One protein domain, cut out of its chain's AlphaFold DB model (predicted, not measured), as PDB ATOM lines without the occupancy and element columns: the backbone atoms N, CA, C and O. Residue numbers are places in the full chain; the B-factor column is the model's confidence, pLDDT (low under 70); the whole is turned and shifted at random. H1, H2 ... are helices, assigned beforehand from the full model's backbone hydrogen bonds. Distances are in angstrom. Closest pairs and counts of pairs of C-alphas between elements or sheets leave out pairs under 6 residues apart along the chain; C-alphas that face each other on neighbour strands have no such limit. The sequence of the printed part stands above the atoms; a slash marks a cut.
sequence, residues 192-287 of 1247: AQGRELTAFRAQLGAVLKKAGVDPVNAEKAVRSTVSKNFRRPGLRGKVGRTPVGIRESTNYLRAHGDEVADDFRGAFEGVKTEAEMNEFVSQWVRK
ATOM      1  N   ALA A 192     146.592  76.474  98.657       64.44
ATOM      2  CA  ALA A 192     146.495  77.841  99.171       64.44
ATOM      3  C   ALA A 192     145.050  78.221  99.534       64.44
ATOM      4  O   ALA A 192     144.794  78.623 100.661       64.44
ATOM      5  N   GLN A 193     144.086  77.999  98.632       72.25
ATOM      6  CA  GLN A 193     142.667  78.231  98.936       72.25
ATOM      7  C   GLN A 193     142.178  77.365 100.103       72.25
ATOM      8  O   GLN A 193     141.375  77.829 100.894       72.25
ATOM      9  N   GLY A 194     142.657  76.126 100.229       76.00
ATOM     10  CA  GLY A 194     142.306  75.232 101.331       76.00
ATOM     11  C   GLY A 194     142.778  75.754 102.689       76.00
ATOM     12  O   GLY A 194     142.012  75.692 103.647       76.00
ATOM     13  N   ARG A 195     143.996  76.310 102.765       79.31
ATOM     14  CA  ARG A 195     144.519  76.942 103.990       79.31
ATOM     15  C   ARG A 195     143.697  78.172 104.375       79.31
ATOM     16  O   ARG A 195     143.197  78.222 105.491       79.31
ATOM     17  N   GLU A 196     143.474  79.089 103.435       81.75
ATOM     18  CA  GLU A 196     142.695  80.312 103.690       81.75
ATOM     19  C   GLU A 196     141.239  79.992 104.061       81.75
ATOM     20  O   GLU A 196     140.683  80.573 104.983       81.75
ATOM     21  N   LEU A 197     140.617  79.000 103.412       79.50
ATOM     22  CA  LEU A 197     139.247  78.584 103.728       79.50
ATOM     23  C   LEU A 197     139.146  77.923 105.109       79.50
ATOM     24  O   LEU A 197     138.097  77.983 105.743       79.50
ATOM     25  N   THR A 198     140.215  77.269 105.566       84.88
ATOM     26  CA  THR A 198     140.284  76.691 106.915       84.88
ATOM     27  C   THR A 198     140.403  77.798 107.959       84.88
ATOM     28  O   THR A 198     139.656  77.780 108.931       84.88
ATOM     29  N   ALA A 199     141.249  78.803 107.709       83.81
ATOM     30  CA  ALA A 199     141.370  79.980 108.568       83.81
ATOM     31  C   ALA A 199     140.051  80.774 108.643       83.81
ATOM     32  O   ALA A 199     139.592  81.097 109.735       83.81
ATOM     33  N   PHE A 200     139.385  80.986 107.503       86.81
ATOM     34  CA  PHE A 200     138.071  81.628 107.440       86.81
ATOM     35  C   PHE A 200     137.013  80.878 108.260       86.81
ATOM     36  O   PHE A 200     136.257  81.488 109.010       86.81
ATOM     37  N   ARG A 201     136.960  79.541 108.146       87.19
ATOM     38  CA  ARG A 201     136.018  78.706 108.917       87.19
ATOM     39  C   ARG A 201     136.246  78.808 110.417       87.19
ATOM     40  O   ARG A 201     135.269  78.869 111.153       87.19
ATOM     41  N   ALA A 202     137.507  78.808 110.845       88.25
ATOM     42  CA  ALA A 202     137.856  78.929 112.253       88.25
ATOM     43  C   ALA A 202     137.407  80.286 112.818       88.25
ATOM     44  O   ALA A 202     136.757  80.323 113.857       88.25
ATOM     45  N   GLN A 203     137.672  81.379 112.094       87.44
ATOM     46  CA  GLN A 203     137.270  82.725 112.519       87.44
ATOM     47  C   GLN A 203     135.747  82.899 112.528       87.44
ATOM     48  O   GLN A 203     135.191  83.360 113.516       87.44
ATOM     49  N   LEU A 204     135.047  82.444 111.483       86.38
ATOM     50  CA  LEU A 204     133.582  82.505 111.451       86.38
ATOM     51  C   LEU A 204     132.945  81.656 112.564       86.38
ATOM     52  O   LEU A 204     131.953  82.064 113.152       86.38
ATOM     53  N   GLY A 205     133.525  80.493 112.876       86.75
ATOM     54  CA  GLY A 205     133.087  79.668 114.003       86.75
ATOM     55  C   GLY A 205     133.281  80.359 115.356       86.75
ATOM     56  O   GLY A 205     132.392  80.286 116.197       86.75
ATOM     57  N   ALA A 206     134.400  81.065 115.550       87.06
ATOM     58  CA  ALA A 206     134.662  81.828 116.769       87.06
ATOM     59  C   ALA A 206     133.660  82.980 116.956       87.06
ATOM     60  O   ALA A 206     133.128  83.149 118.049       87.06
ATOM     61  N   VAL A 207     133.351  83.711 115.881       86.44
ATOM     62  CA  VAL A 207     132.359  84.798 115.884       86.44
ATOM     63  C   VAL A 207     130.957  84.278 116.210       86.44
ATOM     64  O   VAL A 207     130.297  84.807 117.096       86.44
ATOM     65  N   LEU A 208     130.522  83.185 115.572       83.31
ATOM     66  CA  LEU A 208     129.221  82.576 115.877       83.31
ATOM     67  C   LEU A 208     129.152  82.070 117.325       83.31
ATOM     68  O   LEU A 208     128.138  82.243 117.991       83.31
ATOM     69  N   LYS A 209     130.241  81.500 117.853       84.44
ATOM     70  CA  LYS A 209     130.289  81.083 119.258       84.44
ATOM     71  C   LYS A 209     130.160  82.280 120.212       84.44
ATOM     72  O   LYS A 209     129.427  82.186 121.189       84.44
ATOM     73  N   LYS A 210     130.820  83.409 119.917       85.62
ATOM     74  CA  LYS A 210     130.686  84.665 120.684       85.62
ATOM     75  C   LYS A 210     129.272  85.260 120.615       85.62
ATOM     76  O   LYS A 210     128.822  85.884 121.573       85.62
ATOM     77  N   ALA A 211     128.555  85.023 119.522       76.62
ATOM     78  CA  ALA A 211     127.162  85.428 119.362       76.62
ATOM     79  C   ALA A 211     126.150  84.528 120.105       76.62
ATOM     80  O   ALA A 211     124.949  84.743 119.986       76.62
ATOM     81  N   GLY A 212     126.606  83.514 120.852       80.12
ATOM     82  CA  GLY A 212     125.730  82.590 121.581       80.12
ATOM     83  C   GLY A 212     125.195  81.426 120.739       80.12
ATOM     84  O   GLY A 212     124.325  80.689 121.197       80.12
ATOM     85  N   VAL A 213     125.710  81.214 119.521       77.50
ATOM     86  CA  VAL A 213     125.321  80.057 118.702       77.50
ATOM     87  C   VAL A 213     125.927  78.786 119.288       77.50
ATOM     88  O   VAL A 213     127.149  78.690 119.430       77.50
ATOM     89  N   ASP A 214     125.082  77.783 119.544       80.00
ATOM     90  CA  ASP A 214     125.528  76.448 119.949       80.00
ATOM     91  C   ASP A 214     126.667  75.941 119.029       80.00
ATOM     92  O   ASP A 214     126.527  75.994 117.799       80.00
ATOM     93  N   PRO A 215     127.792  75.435 119.572       74.00
ATOM     94  CA  PRO A 215     128.965  75.058 118.783       74.00
ATOM     95  C   PRO A 215     128.687  74.054 117.656       74.00
ATOM     96  O   PRO A 215     129.296  74.149 116.584       74.00
ATOM     97  N   VAL A 216     127.758  73.112 117.857       73.12
ATOM     98  CA  VAL A 216     127.406  72.096 116.852       73.12
ATOM     99  C   VAL A 216     126.632  72.741 115.705       73.12
ATOM    100  O   VAL A 216     126.887  72.454 114.527       73.12
ATOM    101  N   ASN A 217     125.721  73.658 116.027       70.56
ATOM    102  CA  ASN A 217     124.961  74.418 115.040       70.56
ATOM    103  C   ASN A 217     125.831  75.447 114.307       70.56
ATOM    104  O   ASN A 217     125.723  75.568 113.083       70.56
ATOM    105  N   ALA A 218     126.761  76.105 115.003       72.44
ATOM    106  CA  ALA A 218     127.748  77.000 114.410       72.44
ATOM    107  C   ALA A 218     128.618  76.251 113.391       72.44
ATOM    108  O   ALA A 218     128.768  76.688 112.247       72.44
ATOM    109  N   GLU A 219     129.131  75.068 113.741       75.19
ATOM    110  CA  GLU A 219     129.958  74.281 112.828       75.19
ATOM    111  C   GLU A 219     129.171  73.804 111.592       75.19
ATOM    112  O   GLU A 219     129.663  73.882 110.456       75.19
ATOM    113  N   LYS A 220     127.925  73.348 111.778       75.31
ATOM    114  CA  LYS A 220     127.033  72.968 110.670       75.31
ATOM    115  C   LYS A 220     126.725  74.155 109.758       75.31
ATOM    116  O   LYS A 220     126.853  74.019 108.534       75.31
ATOM    117  N   ALA A 221     126.397  75.318 110.321       69.94
ATOM    118  CA  ALA A 221     126.110  76.543 109.576       69.94
ATOM    119  C   ALA A 221     127.340  77.033 108.795       69.94
ATOM    120  O   ALA A 221     127.234  77.340 107.602       69.94
ATOM    121  N   VAL A 222     128.533  77.004 109.400       76.38
ATOM    122  CA  VAL A 222     129.811  77.332 108.745       76.38
ATOM    123  C   VAL A 222     130.092  76.370 107.588       76.38
ATOM    124  O   VAL A 222     130.390  76.799 106.468       76.38
ATOM    125  N   ARG A 223     129.952  75.052 107.800       75.75
ATOM    126  CA  ARG A 223     130.159  74.037 106.749       75.75
ATOM    127  C   ARG A 223     129.163  74.204 105.595       75.75
ATOM    128  O   ARG A 223     129.572  74.154 104.428       75.75
ATOM    129  N   SER A 224     127.886  74.427 105.906       73.38
ATOM    130  CA  SER A 224     126.788  74.661 104.956       73.38
ATOM    131  C   SER A 224     127.029  75.918 104.120       73.38
ATOM    132  O   SER A 224     127.043  75.852 102.886       73.38
ATOM    133  N   THR A 225     127.327  77.039 104.772       66.81
ATOM    134  CA  THR A 225     127.520  78.348 104.138       66.81
ATOM    135  C   THR A 225     128.765  78.367 103.262       66.81
ATOM    136  O   THR A 225     128.701  78.772 102.095       66.81
ATOM    137  N   VAL A 226     129.882  77.819 103.752       69.81
ATOM    138  CA  VAL A 226     131.108  77.703 102.954       69.81
ATOM    139  C   VAL A 226     130.890  76.786 101.745       69.81
ATOM    140  O   VAL A 226     131.344  77.084 100.638       69.81
ATOM    141  N   SER A 227     130.148  75.688 101.912       67.50
ATOM    142  CA  SER A 227     129.799  74.797 100.802       67.50
ATOM    143  C   SER A 227     128.898  75.491  99.771       67.50
ATOM    144  O   SER A 227     129.169  75.404  98.574       67.50
ATOM    145  N   LYS A 228     127.862  76.227 100.196       66.44
ATOM    146  CA  LYS A 228     126.894  76.883  99.301       66.44
ATOM    147  C   LYS A 228     127.490  78.082  98.559       66.44
ATOM    148  O   LYS A 228     127.319  78.178  97.342       66.44
ATOM    149  N   ASN A 229     128.203  78.966  99.255       62.69
ATOM    150  CA  ASN A 229     128.670  80.230  98.681       62.69
ATOM    151  C   ASN A 229     129.985  80.070  97.899       62.69
ATOM    152  O   ASN A 229     130.127  80.648  96.822       62.69
ATOM    153  N   PHE A 230     130.903  79.196  98.331       64.00
ATOM    154  CA  PHE A 230     132.187  79.032  97.639       64.00
ATOM    155  C   PHE A 230     132.170  77.939  96.553       64.00
ATOM    156  O   PHE A 230     133.044  77.961  95.681       64.00
ATOM    157  N   ARG A 231     131.165  77.037  96.490       58.28
ATOM    158  CA  ARG A 231     131.101  75.946  95.477       58.28
ATOM    159  C   ARG A 231     130.124  76.135  94.301       58.28
ATOM    160  O   ARG A 231     130.233  75.371  93.346       58.28
ATOM    161  N   ARG A 232     129.219  77.128  94.278       49.53
ATOM    162  CA  ARG A 232     128.261  77.306  93.151       49.53
ATOM    163  C   ARG A 232     128.935  77.787  91.841       49.53
ATOM    164  O   ARG A 232     129.577  78.840  91.845       49.53
ATOM    165  N   PRO A 233     128.826  77.070  90.706       37.12
ATOM    166  CA  PRO A 233     129.348  77.525  89.416       37.12
ATOM    167  C   PRO A 233     128.337  78.483  88.758       37.12
ATOM    168  O   PRO A 233     127.245  78.064  88.402       37.12
ATOM    169  N   GLY A 234     128.673  79.772  88.628       39.56
ATOM    170  CA  GLY A 234     127.793  80.748  87.959       39.56
ATOM    171  C   GLY A 234     128.117  82.222  88.220       39.56
ATOM    172  O   GLY A 234     127.909  83.049  87.346       39.56
ATOM    173  N   LEU A 235     128.717  82.555  89.365       37.34
ATOM    174  CA  LEU A 235     129.143  83.923  89.687       37.34
ATOM    175  C   LEU A 235     130.630  84.099  89.344       37.34
ATOM    176  O   LEU A 235     131.507  83.808  90.159       37.34
ATOM    177  N   ARG A 236     130.935  84.497  88.106       32.69
ATOM    178  CA  ARG A 236     132.282  84.943  87.707       32.69
ATOM    179  C   ARG A 236     132.360  86.453  87.927       32.69
ATOM    180  O   ARG A 236     131.702  87.183  87.202       32.69
ATOM    181  N   GLY A 237     133.134  86.892  88.921       37.00
ATOM    182  CA  GLY A 237     133.457  88.314  89.105       37.00
ATOM    183  C   GLY A 237     133.548  88.845  90.540       37.00
ATOM    184  O   GLY A 237     133.880  90.011  90.695       37.00
ATOM    185  N   LYS A 238     133.286  88.054  91.593       45.81
ATOM    186  CA  LYS A 238     133.427  88.531  92.986       45.81
ATOM    187  C   LYS A 238     134.646  87.910  93.681       45.81
ATOM    188  O   LYS A 238     134.896  86.711  93.547       45.81
ATOM    189  N   VAL A 239     135.379  88.756  94.402       47.31
ATOM    190  CA  VAL A 239     136.704  88.570  95.029       47.31
ATOM    191  C   VAL A 239     136.806  87.318  95.926       47.31
ATOM    192  O   VAL A 239     137.869  86.714  96.023       47.31
ATOM    193  N   GLY A 240     135.690  86.800  96.448       50.88
ATOM    194  CA  GLY A 240     135.622  85.647  97.363       50.88
ATOM    195  C   GLY A 240     136.031  84.262  96.827       50.88
ATOM    196  O   GLY A 240     135.634  83.254  97.396       50.88
ATOM    197  N   ARG A 241     136.793  84.134  95.735       56.94
ATOM    198  CA  ARG A 241     137.355  82.832  95.300       56.94
ATOM    199  C   ARG A 241     138.865  82.815  95.145       56.94
ATOM    200  O   ARG A 241     139.436  81.730  95.004       56.94
ATOM    201  N   THR A 242     139.521  83.967  95.147       67.62
ATOM    202  CA  THR A 242     140.983  84.009  95.159       67.62
ATOM    203  C   THR A 242     141.476  83.738  96.585       67.62
ATOM    204  O   THR A 242     140.755  84.019  97.541       67.62
ATOM    205  N   PRO A 243     142.689  83.183  96.762       67.81
ATOM    206  CA  PRO A 243     143.318  83.124  98.081       67.81
ATOM    207  C   PRO A 243     143.312  84.491  98.779       67.81
ATOM    208  O   PRO A 243     143.024  84.558  99.963       67.81
ATOM    209  N   VAL A 244     143.539  85.565  98.010       69.50
ATOM    210  CA  VAL A 244     143.523  86.956  98.486       69.50
ATOM    211  C   VAL A 244     142.157  87.336  99.058       69.50
ATOM    212  O   VAL A 244     142.089  87.742 100.206       69.50
ATOM    213  N   GLY A 245     141.057  87.095  98.338       71.62
ATOM    214  CA  GLY A 245     139.730  87.462  98.837       71.62
ATOM    215  C   GLY A 245     139.247  86.637 100.032       71.62
ATOM    216  O   GLY A 245     138.532  87.151 100.890       71.62
ATOM    217  N   ILE A 246     139.644  85.360 100.123       75.31
ATOM    218  CA  ILE A 246     139.366  84.538 101.315       75.31
ATOM    219  C   ILE A 246     140.193  85.050 102.504       75.31
ATOM    220  O   ILE A 246     139.671  85.129 103.615       75.31
ATOM    221  N   ARG A 247     141.449  85.448 102.268       79.12
ATOM    222  CA  ARG A 247     142.325  86.035 103.285       79.12
ATOM    223  C   ARG A 247     141.797  87.377 103.789       79.12
ATOM    224  O   ARG A 247     141.698  87.555 104.993       79.12
ATOM    225  N   GLU A 248     141.387  88.275 102.899       75.44
ATOM    226  CA  GLU A 248     140.765  89.560 103.256       75.44
ATOM    227  C   GLU A 248     139.495  89.357 104.088       75.44
ATOM    228  O   GLU A 248     139.348  89.965 105.142       75.44
ATOM    229  N   SER A 249     138.628  88.420 103.689       76.69
ATOM    230  CA  SER A 249     137.420  88.080 104.462       76.69
ATOM    231  C   SER A 249     137.759  87.497 105.843       76.69
ATOM    232  O   SER A 249     137.040  87.724 106.811       76.69
ATOM    233  N   THR A 250     138.856  86.743 105.944       83.31
ATOM    234  CA  THR A 250     139.347  86.184 107.215       83.31
ATOM    235  C   THR A 250     139.924  87.275 108.114       83.31
ATOM    236  O   THR A 250     139.661  87.274 109.312       83.31
ATOM    237  N   ASN A 251     140.684  88.212 107.545       81.06
ATOM    238  CA  ASN A 251     141.245  89.350 108.267       81.06
ATOM    239  C   ASN A 251     140.143  90.297 108.750       81.06
ATOM    240  O   ASN A 251     140.216  90.766 109.877       81.06
ATOM    241  N   TYR A 252     139.097  90.511 107.947       82.38
ATOM    242  CA  TYR A 252     137.936  91.300 108.349       82.38
ATOM    243  C   TYR A 252     137.222  90.688 109.560       82.38
ATOM    244  O   TYR A 252     137.022  91.386 110.548       82.38
ATOM    245  N   LEU A 253     136.927  89.379 109.527       80.38
ATOM    246  CA  LEU A 253     136.339  88.662 110.670       80.38
ATOM    247  C   LEU A 253     137.235  88.683 111.912       80.38
ATOM    248  O   LEU A 253     136.728  88.648 113.024       80.38
ATOM    249  N   ARG A 254     138.558  88.718 111.729       84.12
ATOM    250  CA  ARG A 254     139.497  88.833 112.845       84.12
ATOM    251  C   ARG A 254     139.489  90.236 113.452       84.12
ATOM    252  O   ARG A 254     139.595  90.349 114.662       84.12
ATOM    253  N   ALA A 255     139.386  91.273 112.620       79.88
ATOM    254  CA  ALA A 255     139.428  92.667 113.052       79.88
ATOM    255  C   ALA A 255     138.098  93.159 113.651       79.88
ATOM    256  O   ALA A 255     138.128  93.930 114.596       79.88
ATOM    257  N   HIS A 256     136.956  92.685 113.145       82.81
ATOM    258  CA  HIS A 256     135.616  93.155 113.542       82.81
ATOM    259  C   HIS A 256     134.779  92.028 114.167       82.81
ATOM    260  O   HIS A 256     133.555  92.033 114.108       82.81
ATOM    261  N   GLY A 257     135.429  90.987 114.693       83.31
ATOM    262  CA  GLY A 257     134.745  89.769 115.131       83.31
ATOM    263  C   GLY A 257     133.744  89.984 116.268       83.31
ATOM    264  O   GLY A 257     132.759  89.253 116.325       83.31
ATOM    265  N   ASP A 258     133.983  90.972 117.132       83.81
ATOM    266  CA  ASP A 258     133.104  91.307 118.258       83.81
ATOM    267  C   ASP A 258     131.871  92.097 117.801       83.81
ATOM    268  O   ASP A 258     130.758  91.662 118.074       83.81
ATOM    269  N   GLU A 259     132.044  93.131 116.969       81.19
ATOM    270  CA  GLU A 259     130.927  93.852 116.327       81.19
ATOM    271  C   GLU A 259     130.021  92.897 115.541       81.19
ATOM    272  O   GLU A 259     128.797  92.933 115.643       81.19
ATOM    273  N   VAL A 260     130.629  91.975 114.787       77.31
ATOM    274  CA  VAL A 260     129.874  90.966 114.043       77.31
ATOM    275  C   VAL A 260     129.167  89.996 114.991       77.31
ATOM    276  O   VAL A 260     128.057  89.565 114.694       77.31
ATOM    277  N   ALA A 261     129.782  89.620 116.112       82.06
ATOM    278  CA  ALA A 261     129.136  88.747 117.085       82.06
ATOM    279  C   ALA A 261     127.929  89.428 117.749       82.06
ATOM    280  O   ALA A 261     126.915  88.763 117.958       82.06
ATOM    281  N   ASP A 262     128.006  90.732 118.018       79.44
ATOM    282  CA  ASP A 262     126.910  91.517 118.591       79.44
ATOM    283  C   ASP A 262     125.765  91.728 117.583       79.44
ATOM    284  O   ASP A 262     124.605  91.488 117.926       79.44
ATOM    285  N   ASP A 263     126.079  92.015 116.311       75.94
ATOM    286  CA  ASP A 263     125.114  92.006 115.195       75.94
ATOM    287  C   ASP A 263     124.382  90.657 115.095       75.94
ATOM    288  O   ASP A 263     123.169  90.585 114.866       75.94
ATOM    289  N   PHE A 264     125.125  89.555 115.258       73.75
ATOM    290  CA  PHE A 264     124.548  88.216 115.261       73.75
ATOM    291  C   PHE A 264     123.683  87.964 116.493       73.75
ATOM    292  O   PHE A 264     122.658  87.305 116.341       73.75
ATOM    293  N   ARG A 265     124.064  88.470 117.675       76.06
ATOM    294  CA  ARG A 265     123.322  88.285 118.929       76.06
ATOM    295  C   ARG A 265     121.956  88.974 118.865       76.06
ATOM    296  O   ARG A 265     120.953  88.325 119.134       76.06
ATOM    297  N   GLY A 266     121.904  90.223 118.392       69.25
ATOM    298  CA  GLY A 266     120.646  90.966 118.225       69.25
ATOM    299  C   GLY A 266     119.722  90.380 117.151       69.25
ATOM    300  O   GLY A 266     118.504  90.370 117.298       69.25
ATOM    301  N   ALA A 267     120.280  89.814 116.077       64.25
ATOM    302  CA  ALA A 267     119.480  89.153 115.047       64.25
ATOM    303  C   ALA A 267     119.019  87.733 115.434       64.25
ATOM    304  O   ALA A 267     118.104  87.193 114.807       64.25
ATOM    305  N   PHE A 268     119.646  87.113 116.441       60.75
ATOM    306  CA  PHE A 268     119.371  85.735 116.858       60.75
ATOM    307  C   PHE A 268     118.054  85.576 117.614       60.75
ATOM    308  O   PHE A 268     117.435  84.515 117.524       60.75
ATOM    309  N   GLU A 269     117.600  86.620 118.311       60.47
ATOM    310  CA  GLU A 269     116.392  86.588 119.150       60.47
ATOM    311  C   GLU A 269     115.105  86.291 118.347       60.47
ATOM    312  O   GLU A 269     114.100  85.856 118.910       60.47
ATOM    313  N   GLY A 270     115.142  86.423 117.013       60.25
ATOM    314  CA  GLY A 270     114.032  86.102 116.110       60.25
ATOM    315  C   GLY A 270     114.110  84.755 115.373       60.25
ATOM    316  O   GLY A 270     113.170  84.416 114.651       60.25
ATOM    317  N   VAL A 271     115.198  83.980 115.496       63.50
ATOM    318  CA  VAL A 271     115.446  82.800 114.642       63.50
ATOM    319  C   VAL A 271     115.088  81.499 115.367       63.50
ATOM    320  O   VAL A 271     115.819  81.044 116.242       63.50
ATOM    321  N   LYS A 272     113.980  80.856 114.975       59.78
ATOM    322  CA  LYS A 272     113.424  79.693 115.699       59.78
ATOM    323  C   LYS A 272     113.842  78.340 115.116       59.78
ATOM    324  O   LYS A 272     113.677  77.318 115.778       59.78
ATOM    325  N   THR A 273     114.376  78.296 113.890       69.69
ATOM    326  CA  THR A 273     114.705  77.032 113.205       69.69
ATOM    327  C   THR A 273     116.104  76.991 112.578       69.69
ATOM    328  O   THR A 273     116.663  77.994 112.134       69.69
ATOM    329  N   GLU A 274     116.668  75.782 112.445       59.69
ATOM    330  CA  GLU A 274     117.970  75.545 111.791       59.69
ATOM    331  C   GLU A 274     117.988  76.019 110.319       59.69
ATOM    332  O   GLU A 274     119.032  76.404 109.781       59.69
ATOM    333  N   ALA A 275     116.838  76.002 109.638       67.94
ATOM    334  CA  ALA A 275     116.716  76.465 108.258       67.94
ATOM    335  C   ALA A 275     116.844  77.992 108.158       67.94
ATOM    336  O   ALA A 275     117.625  78.472 107.332       67.94
ATOM    337  N   GLU A 276     116.150  78.726 109.032       68.56
ATOM    338  CA  GLU A 276     116.237  80.187 109.140       68.56
ATOM    339  C   GLU A 276     117.649  80.616 109.547       68.56
ATOM    340  O   GLU A 276     118.212  81.522 108.940       68.56
ATOM    341  N   MET A 277     118.287  79.869 110.456       67.12
ATOM    342  CA  MET A 277     119.682  80.081 110.843       67.12
ATOM    343  C   MET A 277     120.640  79.973 109.654       67.12
ATOM    344  O   MET A 277     121.481  80.836 109.397       67.12
ATOM    345  N   ASN A 278     120.504  78.896 108.879       64.31
ATOM    346  CA  ASN A 278     121.332  78.653 107.702       64.31
ATOM    347  C   ASN A 278     121.110  79.700 106.600       64.31
ATOM    348  O   ASN A 278     122.037  79.992 105.835       64.31
ATOM    349  N   GLU A 279     119.886  80.208 106.468       71.31
ATOM    350  CA  GLU A 279     119.526  81.259 105.522       71.31
ATOM    351  C   GLU A 279     120.081  82.613 105.963       71.31
ATOM    352  O   GLU A 279     120.778  83.246 105.169       71.31
ATOM    353  N   PHE A 280     119.899  82.986 107.230       71.38
ATOM    354  CA  PHE A 280     120.433  84.205 107.830       71.38
ATOM    355  C   PHE A 280     121.960  84.282 107.701       71.38
ATOM    356  O   PHE A 280     122.483  85.200 107.067       71.38
ATOM    357  N   VAL A 281     122.686  83.247 108.150       65.81
ATOM    358  CA  VAL A 281     124.155  83.164 108.014       65.81
ATOM    359  C   VAL A 281     124.574  83.242 106.540       65.81
ATOM    360  O   VAL A 281     125.560  83.893 106.188       65.81
ATOM    361  N   SER A 282     123.814  82.616 105.632       67.69
ATOM    362  CA  SER A 282     124.101  82.671 104.193       67.69
ATOM    363  C   SER A 282     123.877  84.057 103.584       67.69
ATOM    364  O   SER A 282     124.634  84.431 102.683       67.69
ATOM    365  N   GLN A 283     122.844  84.785 104.016       70.88
ATOM    366  CA  GLN A 283     122.537  86.145 103.570       70.88
ATOM    367  C   GLN A 283     123.554  87.143 104.125       70.88
ATOM    368  O   GLN A 283     124.093  87.942 103.357       70.88
ATOM    369  N   TRP A 284     123.916  87.021 105.402       69.50
ATOM    370  CA  TRP A 284     124.944  87.845 106.026       69.50
ATOM    371  C   TRP A 284     126.313  87.650 105.368       69.50
ATOM    372  O   TRP A 284     126.914  88.621 104.918       69.50
ATOM    373  N   VAL A 285     126.772  86.403 105.166       62.06
ATOM    374  CA  VAL A 285     128.056  86.142 104.479       62.06
ATOM    375  C   VAL A 285     128.060  86.737 103.069       62.06
ATOM    376  O   VAL A 285     129.096  87.212 102.604       62.06
ATOM    377  N   ARG A 286     126.915  86.751 102.374       62.56
ATOM    378  CA  ARG A 286     126.796  87.439 101.079       62.56
ATOM    379  C   ARG A 286     126.904  88.952 101.225       62.56
ATOM    380  O   ARG A 286     127.616  89.532 100.417       62.56
ATOM    381  N   LYS A 287     126.247  89.552 102.222       60.50
ATOM    382  CA  LYS A 287     126.301  90.991 102.517       60.50
ATOM    383  C   LYS A 287     127.731  91.410 102.878       60.50
ATOM    384  O   LYS A 287     128.315  92.192 102.140       60.50
TER     385      LYS A 287
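AT A GLANCE: This is residues 192 to 287 of the 1247 residues of an uncharacterized protein of marine sediment metagenome (UniProt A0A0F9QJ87). Two helices, H1 and H2, fold into a V-shaped hairpin that meets near its turn and opens toward the other ends; H3 packs side by side with H1, H4 crosses near the last residues of H1, and H5 crosses H2. Residues 232 to 238, in the link from H2 to H3, stick out. The printed part has 96 residues, with five named helices in the order H1 to H5 and no named strand: the class is all helix. It is compact, with a radius of gyration of the C-alphas of 12.9 A and spans of 35 by 27 by 21 A.

HOW THE PARTS SIT: H1, residues 192 to 210, is the hub. With residues 201 to 209 alone it touches H2, residues 215 to 231, in a helical hairpin at a steep tilt of 38 degrees, opposite ways; their closest C-alphas, of Leu 208 and Ala 218, are 6.0 A apart. H3, residues 243 to 255, touches H1 at a shallow tilt of 22 degrees, the same way, closest at the C-alphas of Phe 200 and Thr 250, 4.7 A. H4, residues 257 to 268, touches H1 residues 203 to 210 alone at a steep tilt of 57 degrees, closest at the C-alphas of Val 207 and Ala 261, 5.2 A. H5, residues 274 to 287, touches H2 at a steep tilt of 51 degrees, closest at the C-alphas of Thr 225 and Ser 282, 5.5 A. H4 and H5 are near each other; H1 and H5 are apart. In the five helices every O i to N i+4 pair is within hydrogen-bond range.

IN THESE COORDINATES: H1 runs 27.6 A from C-alpha 192 at (146.495, 77.841, 99.171), H2 23.4 A, H3 18.2 A, H4 16.0 A, and H5 19.8 A to C-alpha 287 at (126.301, 90.991, 102.517).

THE WHOLE: The two C-alphas farthest apart, of Ala 192 and Gly 270, are 37.5 A apart. The printed part has no cut. The link H2 to H3, 11 residues, is long. Mean pLDDT of the printed part is 71.0; 41 residues are under 70, among them 225 to 244 and 266 to 278.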